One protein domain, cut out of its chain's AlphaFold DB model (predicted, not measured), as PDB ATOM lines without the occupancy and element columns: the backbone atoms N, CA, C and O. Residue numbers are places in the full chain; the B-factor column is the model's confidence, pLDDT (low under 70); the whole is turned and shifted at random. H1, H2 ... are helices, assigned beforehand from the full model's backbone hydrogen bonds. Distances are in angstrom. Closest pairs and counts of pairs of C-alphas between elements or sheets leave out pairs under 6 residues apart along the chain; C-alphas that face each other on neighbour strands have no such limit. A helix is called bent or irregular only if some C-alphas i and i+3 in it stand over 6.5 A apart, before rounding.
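AT A GLANCE: This is residues 45 to 149 of the 194 residues of an uncharacterized protein of Oesophagostomum dentatum (UniProt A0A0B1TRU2). What shape does the model have? Three helices running up and down, H1, H2 and H3, and the short H4 packed on the beginning of the long H5 make a small body; residues 133 to 149 of H5 stick out from it as a straight arm. How is it made up and how large is it? The printed part has 105 residues with five named helices, H1 to H5 in chain order, and no named strand: all helix. It is loose, with a radius of gyration of the C-alphas of 16.9 A, and spans 64 by 29 by 17 A, the arm making much of the length.

IN THESE COORDINATES: Where do the first helices run? H1, residues 45 to 62, begins at C-alpha 45 (12.548, 79.517, 171.103) and is 26.2 A long; H2 is residues 67 to 79, 18.5 A. H3, residues 84 to 96, 19.8 A, is only just irregular: C-alphas 84 and 87 are 6.6 A apart. What follows? H4 is residues 104 to 109, 9.0 A, and H5, residues 117 to 149, 47.9 A, ends at C-alpha 149 (53.171, 30.987, 161.607).

HOW THE PARTS SIT: What do H1, H2 and H3 form? They form an up and down bundle, each running against the one before. H1 and H2, a hairpin, touch at Leu 59 and Ala 68, their closest C-alphas, 6.2 A, at a shallow tilt of 12 degrees. H2 and H3, also a hairpin, touch at C-alphas 69 and 93, the closest, 7.0 A. What does H5 touch? With residues 117 to 122 alone it touches H3, closest C-alphas Gly 90 and Tyr 118, 4.2 A; with 117 to 125 alone it touches H4, its hairpin partner, closest C-alphas Met 106 and Val 121, 5.3 A. Are the helix backbones complete? In H4 and H5 every O i to N i+4 pair is within hydrogen-bond range; in H1 13 of 14 are, in H2 and H3 8 of 9 each.

THE WHOLE: How far does it reach? The C-alphas of Arg 45 and Lys 149, the two farthest apart, are 64.0 A apart, and the printed part has no cut and no long link. Where is confidence low? Residues 45 to 71, 79 to 81, 141 to 142, 144 to 145 and 147 to 149 are under 70 in pLDDT.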
ATOM      1  N   ARG A  45      12.209  80.545 172.105       47.41
ATOM      2  CA  ARG A  45      12.548  79.517 171.103       47.41
ATOM      3  C   ARG A  45      13.978  79.683 170.602       47.41
ATOM      4  O   ARG A  45      14.626  78.677 170.327       47.41
ATOM      5  N   GLU A  46      14.474  80.915 170.557       50.66
ATOM      6  CA  GLU A  46      15.842  81.209 170.130       50.66
ATOM      7  C   GLU A  46      16.874  80.754 171.169       50.66
ATOM      8  O   GLU A  46      17.843  80.100 170.800       50.66
ATOM      9  N   GLU A  47      16.638  80.946 172.474       51.72
ATOM     10  CA  GLU A  47      17.559  80.445 173.516       51.72
ATOM     11  C   GLU A  47      17.697  78.913 173.532       51.72
ATOM     12  O   GLU A  47      18.777  78.378 173.796       51.72
ATOM     13  N   VAL A  48      16.606  78.190 173.260       56.28
ATOM     14  CA  VAL A  48      16.630  76.722 173.181       56.28
ATOM     15  C   VAL A  48      17.352  76.276 171.910       56.28
ATOM     16  O   VAL A  48      18.171  75.364 171.978       56.28
ATOM     17  N   GLY A  49      17.117  76.950 170.779       54.53
ATOM     18  CA  GLY A  49      17.845  76.704 169.531       54.53
ATOM     19  C   GLY A  49      19.351  76.926 169.680       54.53
ATOM     20  O   GLY A  49      20.137  76.078 169.273       54.53
ATOM     21  N   LEU A  50      19.764  78.003 170.353       55.75
ATOM     22  CA  LEU A  50      21.177  78.318 170.577       55.75
ATOM     23  C   LEU A  50      21.881  77.293 171.476       55.75
ATOM     24  O   LEU A  50      22.998  76.885 171.167       55.75
ATOM     25  N   LYS A  51      21.231  76.820 172.549       65.12
ATOM     26  CA  LYS A  51      21.778  75.734 173.387       65.12
ATOM     27  C   LYS A  51      21.929  74.433 172.607       65.12
ATOM     28  O   LYS A  51      22.934  73.746 172.745       65.12
ATOM     29  N   ILE A  52      20.954  74.133 171.758       62.44
ATOM     30  CA  ILE A  52      20.958  72.947 170.909       62.44
ATOM     31  C   ILE A  52      22.094  73.000 169.867       62.44
ATOM     32  O   ILE A  52      22.780  72.002 169.660       62.44
ATOM     33  N   ILE A  53      22.337  74.164 169.260       63.62
ATOM     34  CA  ILE A  53      23.458  74.388 168.329       63.62
ATOM     35  C   ILE A  53      24.810  74.284 169.058       63.62
ATOM     36  O   ILE A  53      25.801  73.815 168.501       63.62
ATOM     37  N   GLN A  54      24.865  74.677 170.329       66.00
ATOM     38  CA  GLN A  54      26.072  74.531 171.138       66.00
ATOM     39  C   GLN A  54      26.347  73.060 171.494       66.00
ATOM     40  O   GLN A  54      27.484  72.599 171.394       66.00
ATOM     41  N   GLU A  55      25.309  72.292 171.845       67.94
ATOM     42  CA  GLU A  55      25.405  70.836 172.028       67.94
ATOM     43  C   GLU A  55      25.846  70.129 170.736       67.94
ATOM     44  O   GLU A  55      26.686  69.230 170.787       67.94
ATOM     45  N   TRP A  56      25.362  70.585 169.577       62.72
ATOM     46  CA  TRP A  56      25.812  70.133 168.254       62.72
ATOM     47  C   TRP A  56      27.311  70.276 168.047       62.72
ATOM     48  O   TRP A  56      27.989  69.295 167.750       62.72
ATOM     49  N   ASP A  57      27.829  71.486 168.240       65.88
ATOM     50  CA  ASP A  57      29.238  71.799 168.009       65.88
ATOM     51  C   ASP A  57      30.153  71.029 168.986       65.88
ATOM     52  O   ASP A  57      31.315  70.733 168.701       65.88
ATOM     53  N   THR A  58      29.611  70.627 170.141       68.62
ATOM     54  CA  THR A  58      30.316  69.797 171.127       68.62
ATOM     55  C   THR A  58      30.362  68.324 170.707       68.62
ATOM     56  O   THR A  58      31.414  67.691 170.807       68.62
ATOM     57  N   LEU A  59      29.253  67.775 170.199       62.75
ATOM     58  CA  LEU A  59      29.163  66.386 169.726       62.75
ATOM     59  C   LEU A  59      29.994  66.159 168.457       62.75
ATOM     60  O   LEU A  59      30.719  65.164 168.374       62.75
ATOM     61  N   ALA A  60      29.953  67.114 167.525       59.28
ATOM     62  CA  ALA A  60      30.745  67.115 166.297       59.28
ATOM     63  C   ALA A  60      32.256  67.020 166.571       59.28
ATOM     64  O   ALA A  60      32.983  66.312 165.878       59.28
ATOM     65  N   LYS A  61      32.736  67.686 167.629       61.19
ATOM     66  CA  LYS A  61      34.156  67.688 168.021       61.19
ATOM     67  C   LYS A  61      34.606  66.427 168.755       61.19
ATOM     68  O   LYS A  61      35.806  66.169 168.812       61.19
ATOM     69  N   GLN A  62      33.684  65.679 169.361       55.00
ATOM     70  CA  GLN A  62      34.024  64.557 170.241       55.00
ATOM     71  C   GLN A  62      33.881  63.179 169.604       55.00
ATOM     72  O   GLN A  62      34.442  62.224 170.138       55.00
ATOM     73  N   SER A  63      33.136  63.043 168.508       53.00
ATOM     74  CA  SER A  63      32.740  61.722 168.026       53.00
ATOM     75  C   SER A  63      33.230  61.432 166.611       53.00
ATOM     76  O   SER A  63      32.650  61.850 165.618       53.00
ATOM     77  N   ASP A  64      34.243  60.568 166.538       60.66
ATOM     78  CA  ASP A  64      34.574  59.793 165.335       60.66
ATOM     79  C   ASP A  64      33.537  58.680 165.070       60.66
ATOM     80  O   ASP A  64      33.777  57.781 164.264       60.66
ATOM     81  N   GLU A  65      32.407  58.692 165.779       64.75
ATOM     82  CA  GLU A  65      31.478  57.578 165.913       64.75
ATOM     83  C   GLU A  65      30.112  57.889 165.303       64.75
ATOM     84  O   GLU A  65      29.624  59.015 165.310       64.75
ATOM     85  N   LEU A  66      29.428  56.836 164.856       65.38
ATOM     86  CA  LEU A  66      28.061  56.898 164.334       65.38
ATOM     87  C   LEU A  66      27.028  57.486 165.291       65.38
ATOM     88  O   LEU A  66      25.970  57.935 164.851       65.38
ATOM     89  N   VAL A  67      27.339  57.509 166.585       63.03
ATOM     90  CA  VAL A  67      26.538  58.184 167.606       63.03
ATOM     91  C   VAL A  67      26.347  59.663 167.251       63.03
ATOM     92  O   VAL A  67      25.239  60.173 167.421       63.03
ATOM     93  N   ALA A  68      27.356  60.311 166.651       65.38
ATOM     94  CA  ALA A  68      27.269  61.676 166.128       65.38
ATOM     95  C   ALA A  68      26.137  61.819 165.108       65.38
ATOM     96  O   ALA A  68      25.349  62.756 165.171       65.38
ATOM     97  N   ILE A  69      26.028  60.845 164.198       69.31
ATOM     98  CA  ILE A  69      25.077  60.842 163.081       69.31
ATOM     99  C   ILE A  69      23.644  60.745 163.607       69.31
ATOM    100  O   ILE A  69      22.777  61.531 163.228       69.31
ATOM    101  N   PHE A  70      23.386  59.807 164.522       69.94
ATOM    102  CA  PHE A  70      22.059  59.641 165.119       69.94
ATOM    103  C   PHE A  70      21.678  60.817 166.025       69.94
ATOM    104  O   PHE A  70      20.521  61.251 166.016       69.94
ATOM    105  N   ALA A  71      22.636  61.356 166.783       68.25
ATOM    106  CA  ALA A  71      22.410  62.529 167.614       68.25
ATOM    107  C   ALA A  71      22.097  63.762 166.750       68.25
ATOM    108  O   ALA A  71      21.042  64.365 166.946       68.25
ATOM    109  N   MET A  72      22.918  64.068 165.737       71.75
ATOM    110  CA  MET A  72      22.687  65.169 164.790       71.75
ATOM    111  C   MET A  72      21.297  65.100 164.161       71.75
ATOM    112  O   MET A  72      20.555  66.079 164.204       71.75
ATOM    113  N   GLU A  73      20.898  63.937 163.646       76.94
ATOM    114  CA  GLU A  73      19.586  63.754 163.021       76.94
ATOM    115  C   GLU A  73      18.429  64.014 163.990       76.94
ATOM    116  O   GLU A  73      17.460  64.704 163.668       76.94
ATOM    117  N   SER A  74      18.522  63.455 165.197       74.75
ATOM    118  CA  SER A  74      17.467  63.575 166.204       74.75
ATOM    119  C   SER A  74      17.275  65.013 166.683       74.75
ATOM    120  O   SER A  74      16.174  65.399 167.084       74.75
ATOM    121  N   ILE A  75      18.344  65.802 166.642       72.12
ATOM    122  CA  ILE A  75      18.347  67.178 167.094       72.12
ATOM    123  C   ILE A  75      17.955  68.129 165.951       72.12
ATOM    124  O   ILE A  75      17.179  69.053 166.195       72.12
ATOM    125  N   SER A  76      18.385  67.874 164.707       72.12
ATOM    126  CA  SER A  76      18.002  68.701 163.547       72.12
ATOM    127  C   SER A  76      16.497  68.663 163.321       72.12
ATOM    128  O   SER A  76      15.861  69.708 163.213       72.12
ATOM    129  N   ARG A  77      15.892  67.469 163.399       73.31
ATOM    130  CA  ARG A  77      14.439  67.296 163.257       73.31
ATOM    131  C   ARG A  77      13.642  68.070 164.314       73.31
ATOM    132  O   ARG A  77      12.473  68.368 164.091       73.31
ATOM    133  N   LYS A  78      14.247  68.389 165.467       73.38
ATOM    134  CA  LYS A  78      13.612  69.180 166.537       73.38
ATOM    135  C   LYS A  78      13.751  70.686 166.334       73.38
ATOM    136  O   LYS A  78      12.875  71.423 166.776       73.38
ATOM    137  N   THR A  79      14.844  71.139 165.725       68.75
ATOM    138  CA  THR A  79      15.147  72.569 165.555       68.75
ATOM    139  C   THR A  79      14.622  73.106 164.231       68.75
ATOM    140  O   THR A  79      14.020  74.178 164.215       68.75
ATOM    141  N   HIS A  80      14.757  72.342 163.144       66.81
ATOM    142  CA  HIS A  80      14.408  72.790 161.800       66.81
ATOM    143  C   HIS A  80      13.798  71.653 160.965       66.81
ATOM    144  O   HIS A  80      14.521  70.833 160.407       66.81
ATOM    145  N   PRO A  81      12.459  71.589 160.842       68.06
ATOM    146  CA  PRO A  81      11.783  70.583 160.018       68.06
ATOM    147  C   PRO A  81      11.825  70.885 158.506       68.06
ATOM    148  O   PRO A  81      11.215  70.155 157.730       68.06
ATOM    149  N   THR A  82      12.482  71.967 158.085       73.62
ATOM    150  CA  THR A  82      12.503  72.441 156.693       73.62
ATOM    151  C   THR A  82      13.601  71.750 155.881       73.62
ATOM    152  O   THR A  82      14.719  71.597 156.369       73.62
ATOM    153  N   GLU A  83      13.317  71.410 154.619       70.50
ATOM    154  CA  GLU A  83      14.278  70.789 153.684       70.50
ATOM    155  C   GLU A  83      15.541  71.632 153.432       70.50
ATOM    156  O   GLU A  83      16.591  71.068 153.147       70.50
ATOM    157  N   GLU A  84      15.495  72.953 153.629       74.38
ATOM    158  CA  GLU A  84      16.673  73.838 153.519       74.38
ATOM    159  C   GLU A  84      17.811  73.462 154.486       74.38
ATOM    160  O   GLU A  84      18.974  73.789 154.254       74.38
ATOM    161  N   TRP A  85      17.503  72.753 155.577       80.56
ATOM    162  CA  TRP A  85      18.507  72.313 156.550       80.56
ATOM    163  C   TRP A  85      19.203  71.009 156.171       80.56
ATOM    164  O   TRP A  85      20.199  70.645 156.795       80.56
ATOM    165  N   ASP A  86      18.715  70.319 155.141       85.00
ATOM    166  CA  ASP A  86      19.240  69.035 154.692       85.00
ATOM    167  C   ASP A  86      20.686  69.151 154.183       85.00
ATOM    168  O   ASP A  86      21.562  68.379 154.583       85.00
ATOM    169  N   PHE A  87      20.972  70.183 153.382       87.06
ATOM    170  CA  PHE A  87      22.328  70.456 152.906       87.06
ATOM    171  C   PHE A  87      23.274  70.808 154.057       87.06
ATOM    172  O   PHE A  87      24.383  70.277 154.133       87.06
ATOM    173  N   HIS A  88      22.832  71.666 154.982       86.38
ATOM    174  CA  HIS A  88      23.653  72.061 156.123       86.38
ATOM    175  C   HIS A  88      23.998  70.847 156.996       86.38
ATOM    176  O   HIS A  88      25.170  70.620 157.296       86.38
ATOM    177  N   LEU A  89      23.008  70.001 157.294       85.31
ATOM    178  CA  LEU A  89      23.190  68.765 158.051       85.31
ATOM    179  C   LEU A  89      24.161  67.796 157.355       85.31
ATOM    180  O   LEU A  89      25.034  67.221 158.004       85.31
ATOM    181  N   GLY A  90      24.040  67.636 156.033       87.69
ATOM    182  CA  GLY A  90      24.960  66.822 155.234       87.69
ATOM    183  C   GLY A  90      26.390  67.369 155.226       87.69
ATOM    184  O   GLY A  90      27.346  66.602 155.363       87.69
ATOM    185  N   SER A  91      26.548  68.690 155.117       88.50
ATOM    186  CA  SER A  91      27.857  69.351 155.136       88.50
ATOM    187  C   SER A  91      28.555  69.213 156.491       88.50
ATOM    188  O   SER A  91      29.740  68.883 156.543       88.50
ATOM    189  N   GLU A  92      27.805  69.351 157.585       85.94
ATOM    190  CA  GLU A  92      28.329  69.225 158.944       85.94
ATOM    191  C   GLU A  92      28.749  67.784 159.244       85.94
ATOM    192  O   GLU A  92      29.822  67.529 159.797       85.94
ATOM    193  N   LEU A  93      27.955  66.817 158.777       85.19
ATOM    194  CA  LEU A  93      28.275  65.400 158.894       85.19
ATOM    195  C   LEU A  93      29.580  65.067 158.158       85.19
ATOM    196  O   LEU A  93      30.421  64.318 158.662       85.19
ATOM    197  N   CYS A  94      29.776  65.649 156.973       87.38
ATOM    198  CA  CYS A  94      31.012  65.482 156.220       87.38
ATOM    199  C   CYS A  94      32.221  66.086 156.953       87.38
ATOM    200  O   CYS A  94      33.295  65.481 156.938       87.38
ATOM    201  N   SER A  95      32.055  67.236 157.616       86.31
ATOM    202  CA  SER A  95      33.101  67.872 158.429       86.31
ATOM    203  C   SER A  95      33.507  67.008 159.626       86.31
ATOM    204  O   SER A  95      34.701  66.823 159.863       86.31
ATOM    205  N   CYS A  96      32.541  66.410 160.332       83.19
ATOM    206  CA  CYS A  96      32.805  65.508 161.462       83.19
ATOM    207  C   CYS A  96      33.607  64.271 161.034       83.19
ATOM    208  O   CYS A  96      34.512  63.824 161.730       83.19
ATOM    209  N   LEU A  97      33.297  63.731 159.854       83.75
ATOM    210  CA  LEU A  97      33.884  62.493 159.340       83.75
ATOM    211  C   LEU A  97      35.047  62.736 158.361       83.75
ATOM    212  O   LEU A  97      35.476  61.814 157.661       83.75
ATOM    213  N   GLN A  98      35.583  63.958 158.278       86.56
ATOM    214  CA  GLN A  98      36.622  64.313 157.300       86.56
ATOM    215  C   GLN A  98      37.904  63.477 157.454       86.56
ATOM    216  O   GLN A  98      38.592  63.177 156.477       86.56
ATOM    217  N   ASN A  99      38.200  63.069 158.686       84.12
ATOM    218  CA  ASN A  99      39.344  62.258 159.090       84.12
ATOM    219  C   ASN A  99      39.184  60.768 158.723       84.12
ATOM    220  O   ASN A  99      40.139  59.989 158.832       84.12
ATOM    221  N   TRP A 100      38.008  60.340 158.256       86.81
ATOM    222  CA  TRP A 100      37.794  58.973 157.807       86.81
ATOM    223  C   TRP A 100      38.483  58.700 156.469       86.81
ATOM    224  O   TRP A 100      38.450  59.482 155.519       86.81
ATOM    225  N   LYS A 101      39.084  57.514 156.353       83.88
ATOM    226  CA  LYS A 101      39.701  57.069 155.101       83.88
ATOM    227  C   LYS A 101      38.609  56.838 154.052       83.88
ATOM    228  O   LYS A 101      37.803  55.927 154.206       83.88
ATOM    229  N   GLY A 102      38.626  57.632 152.982       85.94
ATOM    230  CA  GLY A 102      37.583  57.612 151.949       85.94
ATOM    231  C   GLY A 102      36.505  58.683 152.125       85.94
ATOM    232  O   GLY A 102      35.495  58.630 151.428       85.94
ATOM    233  N   SER A 103      36.719  59.660 153.014       87.50
ATOM    234  CA  SER A 103      35.779  60.755 153.278       87.50
ATOM    235  C   SER A 103      35.419  61.592 152.049       87.50
ATOM    236  O   SER A 103      34.297  62.071 151.946       87.50
ATOM    237  N   TYR A 104      36.300  61.676 151.050       91.69
ATOM    238  CA  TYR A 104      36.018  62.358 149.782       91.69
ATOM    239  C   TYR A 104      34.791  61.807 149.030       91.69
ATOM    240  O   TYR A 104      34.185  62.526 148.241       91.69
ATOM    241  N   HIS A 105      34.382  60.556 149.276       91.06
ATOM    242  CA  HIS A 105      33.142  60.017 148.709       91.06
ATOM    243  C   HIS A 105      31.888  60.697 149.271       91.06
ATOM    244  O   HIS A 105      30.873  60.741 148.584       91.06
ATOM    245  N   MET A 106      31.947  61.228 150.496       89.50
ATOM    246  CA  MET A 106      30.854  62.007 151.083       89.50
ATOM    247  C   MET A 106      30.747  63.387 150.432       89.50
ATOM    248  O   MET A 106      29.637  63.847 150.206       89.50
ATOM    249  N   LEU A 107      31.871  63.995 150.028       90.88
ATOM    250  CA  LEU A 107      31.857  65.252 149.267       90.88
ATOM    251  C   LEU A 107      31.118  65.094 147.934       90.88
ATOM    252  O   LEU A 107      30.335  65.956 147.563       90.88
ATOM    253  N   ALA A 108      31.300  63.962 147.249       91.81
ATOM    254  CA  ALA A 108      30.547  63.662 146.030       91.81
ATOM    255  C   ALA A 108      29.043  63.440 146.289       91.81
ATOM    256  O   ALA A 108      28.230  63.626 145.390       91.81
ATOM    257  N   ALA A 109      28.661  63.043 147.507       91.56
ATOM    258  CA  ALA A 109      27.261  62.907 147.896       91.56
ATOM    259  C   ALA A 109      26.588  64.257 148.204       91.56
ATOM    260  O   ALA A 109      25.357  64.308 148.221       91.56
ATOM    261  N   LEU A 110      27.362  65.335 148.392       91.38
ATOM    262  CA  LEU A 110      26.822  66.687 148.576       91.38
ATOM    263  C   LEU A 110      26.192  67.254 147.298       91.38
ATOM    264  O   LEU A 110      25.282  68.065 147.402       91.38
ATOM    265  N   ASP A 111      26.596  66.772 146.120       91.62
ATOM    266  CA  ASP A 111      25.980  67.125 144.828       91.62
ATOM    267  C   ASP A 111      24.605  66.454 144.603       91.62
ATOM    268  O   ASP A 111      24.028  66.522 143.514       91.62
ATOM    269  N   SER A 112      24.061  65.767 145.613       91.00
ATOM    270  CA  SER A 112      22.707  65.214 145.554       91.00
ATOM    271  C   SER A 112      21.655  66.326 145.465       91.00
ATOM    272  O   SER A 112      21.880  67.438 145.937       91.00
ATOM    273  N   PRO A 113      20.472  66.038 144.893       87.75
ATOM    274  CA  PRO A 113      19.374  66.993 144.899       87.75
ATOM    275  C   PRO A 113      18.960  67.360 146.329       87.75
ATOM    276  O   PRO A 113      19.010  66.528 147.239       87.75
ATOM    277  N   GLU A 114      18.510  68.601 146.485       83.69
ATOM    278  CA  GLU A 114      18.050  69.171 147.750       83.69
ATOM    279  C   GLU A 114      16.930  68.321 148.379       83.69
ATOM    280  O   GLU A 114      16.103  67.734 147.672       83.69
ATOM    281  N   GLY A 115      16.962  68.175 149.706       83.25
ATOM    282  CA  GLY A 115      16.080  67.273 150.455       83.25
ATOM    283  C   GLY A 115      16.512  65.797 150.464       83.25
ATOM    284  O   GLY A 115      15.829  64.966 151.064       83.25
ATOM    285  N   LYS A 116      17.619  65.432 149.797       88.38
ATOM    286  CA  LYS A 116      18.220  64.080 149.846       88.38
ATOM    287  C   LYS A 116      19.712  64.073 150.172       88.38
ATOM    288  O   LYS A 116      20.330  63.006 150.181       88.38
ATOM    289  N   VAL A 117      20.300  65.239 150.397       90.25
ATOM    290  CA  VAL A 117      21.728  65.432 150.627       90.25
ATOM    291  C   VAL A 117      22.151  64.714 151.900       90.25
ATOM    292  O   VAL A 117      23.094  63.920 151.861       90.25
ATOM    293  N   TYR A 118      21.436  64.909 153.011       88.06
ATOM    294  CA  TYR A 118      21.794  64.253 154.265       88.06
ATOM    295  C   TYR A 118      21.715  62.731 154.157       88.06
ATOM    296  O   TYR A 118      22.654  62.034 154.540       88.06
ATOM    297  N   ASP A 119      20.627  62.205 153.593       89.12
ATOM    298  CA  ASP A 119      20.439  60.762 153.434       89.12
ATOM    299  C   ASP A 119      21.516  60.142 152.533       89.12
ATOM    300  O   ASP A 119      22.041  59.066 152.840       89.12
ATOM    301  N   ALA A 120      21.903  60.832 151.455       91.75
ATOM    302  CA  ALA A 120      22.989  60.400 150.583       91.75
ATOM    303  C   ALA A 120      24.333  60.353 151.328       91.75
ATOM    304  O   ALA A 120      25.028  59.332 151.285       91.75
ATOM    305  N   VAL A 121      24.679  61.416 152.062       90.69
ATOM    306  CA  VAL A 121      25.909  61.480 152.869       90.69
ATOM    307  C   VAL A 121      25.898  60.406 153.962       90.69
ATOM    308  O   VAL A 121      26.878  59.674 154.114       90.69
ATOM    309  N   LYS A 122      24.774  60.224 154.662       90.00
ATOM    310  CA  LYS A 122      24.573  59.193 155.690       90.00
ATOM    311  C   LYS A 122      24.771  57.785 155.136       90.00
ATOM    312  O   LYS A 122      25.438  56.960 155.760       90.00
ATOM    313  N   HIS A 123      24.244  57.493 153.948       91.06
ATOM    314  CA  HIS A 123      24.459  56.210 153.279       91.06
ATOM    315  C   HIS A 123      25.937  55.946 152.980       91.06
ATOM    316  O   HIS A 123      26.422  54.827 153.182       91.06
ATOM    317  N   VAL A 124      26.669  56.962 152.517       91.19
ATOM    318  CA  VAL A 124      28.110  56.839 152.274       91.19
ATOM    319  C   VAL A 124      28.866  56.641 153.588       91.19
ATOM    320  O   VAL A 124      29.706  55.743 153.658       91.19
ATOM    321  N   ALA A 125      28.530  57.389 154.641       88.94
ATOM    322  CA  ALA A 125      29.127  57.239 155.967       88.94
ATOM    323  C   ALA A 125      28.944  55.813 156.523       88.94
ATOM    324  O   ALA A 125      29.922  55.161 156.890       88.94
ATOM    325  N   LEU A 126      27.723  55.268 156.470       88.62
ATOM    326  CA  LEU A 126      27.430  53.884 156.872       88.62
ATOM    327  C   LEU A 126      28.209  52.856 156.044       88.62
ATOM    328  O   LEU A 126      28.637  51.812 156.539       88.62
ATOM    329  N   ARG A 127      28.410  53.123 154.751       89.88
ATOM    330  CA  ARG A 127      29.205  52.242 153.893       89.88
ATOM    331  C   ARG A 127      30.686  52.283 154.261       89.88
ATOM    332  O   ARG A 127      31.326  51.231 154.279       89.88
ATOM    333  N   LEU A 128      31.227  53.464 154.555       87.81
ATOM    334  CA  LEU A 128      32.610  53.627 155.006       87.81
ATOM    335  C   LEU A 128      32.846  52.932 156.349       87.81
ATOM    336  O   LEU A 128      33.889  52.303 156.529       87.81
ATOM    337  N   GLU A 129      31.868  52.975 157.251       86.12
ATOM    338  CA  GLU A 129      31.920  52.257 158.521       86.12
ATOM    339  C   GLU A 129      32.010  50.744 158.295       86.12
ATOM    340  O   GLU A 129      32.938  50.102 158.787       86.12
ATOM    341  N   LYS A 130      31.126  50.172 157.467       86.31
ATOM    342  CA  LYS A 130      31.177  48.743 157.115       86.31
ATOM    343  C   LYS A 130      32.527  48.342 156.527       86.31
ATOM    344  O   LYS A 130      33.076  47.301 156.877       86.31
ATOM    345  N   ILE A 131      33.090  49.173 155.649       85.62
ATOM    346  CA  ILE A 131      34.415  48.933 155.062       85.62
ATOM    347  C   ILE A 131      35.501  48.963 156.147       85.62
ATOM    348  O   ILE A 131      36.381  48.100 156.154       85.62
ATOM    349  N   ARG A 132      35.442  49.919 157.081       83.38
ATOM    350  CA  ARG A 132      36.360  49.996 158.226       83.38
ATOM    351  C   ARG A 132      36.250  48.772 159.135       83.38
ATOM    352  O   ARG A 132      37.290  48.216 159.479       83.38
ATOM    353  N   ALA A 133      35.036  48.322 159.452       79.75
ATOM    354  CA  ALA A 133      34.795  47.131 160.263       79.75
ATOM    355  C   ALA A 133      35.416  45.878 159.620       79.75
ATOM    356  O   ALA A 133      36.206  45.180 160.253       79.75
ATOM    357  N   ILE A 134      35.188  45.669 158.318       80.62
ATOM    358  CA  ILE A 134      35.792  44.557 157.564       80.62
ATOM    359  C   ILE A 134      37.324  44.650 157.569       80.62
ATOM    360  O   ILE A 134      38.026  43.645 157.706       80.62
ATOM    361  N   HIS A 135      37.880  45.852 157.400       78.88
ATOM    362  CA  HIS A 135      39.328  46.046 157.444       78.88
ATOM    363  C   HIS A 135      39.920  45.741 158.819       78.88
ATOM    364  O   HIS A 135      41.022  45.191 158.878       78.88
ATOM    365  N   PHE A 136      39.209  46.084 159.890       74.75
ATOM    366  CA  PHE A 136      39.614  45.781 161.254       74.75
ATOM    367  C   PHE A 136      39.638  44.267 161.498       74.75
ATOM    368  O   PHE A 136      40.696  43.734 161.830       74.75
ATOM    369  N   GLU A 137      38.550  43.554 161.191       72.06
ATOM    370  CA  GLU A 137      38.477  42.088 161.313       72.06
ATOM    371  C   GLU A 137      39.552  41.381 160.478       72.06
ATOM    372  O   GLU A 137      40.226  40.454 160.935       72.06
ATOM    373  N   ARG A 138      39.783  41.846 159.242       71.25
ATOM    374  CA  ARG A 138      40.828  41.278 158.379       71.25
ATOM    375  C   ARG A 138      42.227  41.489 158.956       71.25
ATOM    376  O   ARG A 138      43.099  40.639 158.760       71.25
ATOM    377  N   ASN A 139      42.473  42.624 159.603       71.44
ATOM    378  CA  ASN A 139      43.758  42.905 160.237       71.44
ATOM    379  C   ASN A 139      43.942  42.059 161.501       71.44
ATOM    380  O   ASN A 139      45.009  41.473 161.662       71.44
ATOM    381  N   GLU A 140      42.900  41.888 162.312       73.25
ATOM    382  CA  GLU A 140      42.927  41.003 163.478       73.25
ATOM    383  C   GLU A 140      43.209  39.549 163.069       73.25
ATOM    384  O   GLU A 140      44.121  38.910 163.596       73.25
ATOM    385  N   LEU A 141      42.505  39.038 162.054       69.62
ATOM    386  CA  LEU A 141      42.759  37.706 161.503       69.62
ATOM    387  C   LEU A 141      44.185  37.580 160.966       69.62
ATOM    388  O   LEU A 141      44.857  36.581 161.220       69.62
ATOM    389  N   ARG A 142      44.680  38.596 160.252       67.81
ATOM    390  CA  ARG A 142      46.064  38.619 159.766       67.81
ATOM    391  C   ARG A 142      47.056  38.541 160.920       67.81
ATOM    392  O   ARG A 142      48.034  37.803 160.812       67.81
ATOM    393  N   ASP A 143      46.828  39.277 161.998       73.38
ATOM    394  CA  ASP A 143      47.724  39.274 163.145       73.38
ATOM    395  C   ASP A 143      47.674  37.929 163.878       73.38
ATOM    396  O   ASP A 143      48.728  37.344 164.126       73.38
ATOM    397  N   ARG A 144      46.491  37.326 164.059       67.12
ATOM    398  CA  ARG A 144      46.354  35.949 164.579       67.12
ATOM    399  C   ARG A 144      47.074  34.915 163.705       67.12
ATOM    400  O   ARG A 144      47.766  34.041 164.223       67.12
ATOM    401  N   PHE A 145      46.998  35.037 162.379       64.12
ATOM    402  CA  PHE A 145      47.725  34.156 161.458       64.12
ATOM    403  C   PHE A 145      49.250  34.347 161.505       64.12
ATOM    404  O   PHE A 145      49.987  33.376 161.321       64.12
ATOM    405  N   LYS A 146      49.753  35.559 161.784       70.12
ATOM    406  CA  LYS A 146      51.192  35.779 162.027       70.12
ATOM    407  C   LYS A 146      51.659  35.063 163.295       70.12
ATOM    408  O   LYS A 146      52.750  34.498 163.286       70.12
ATOM    409  N   PHE A 147      50.836  35.037 164.346       60.44
ATOM    410  CA  PHE A 147      51.141  34.287 165.569       60.44
ATOM    411  C   PHE A 147      51.190  32.774 165.323       60.44
ATOM    412  O   PHE A 147      52.106  32.118 165.806       60.44
ATOM    413  N   LEU A 148      50.288  32.230 164.502       59.56
ATOM    414  CA  LEU A 148      50.276  30.796 164.170       59.56
ATOM    415  C   LEU A 148      51.437  30.361 163.258       59.56
ATOM    416  O   LEU A 148      51.871  29.214 163.319       59.56
ATOM    417  N   LYS A 149      51.976  31.263 162.427       59.25
ATOM    418  CA  LYS A 149      53.171  30.987 161.607       59.25
ATOM    419  C   LYS A 149      54.485  31.060 162.381       59.25
ATOM    420  O   LYS A 149      55.511  30.640 161.843       59.25
TER     421      LYS A 149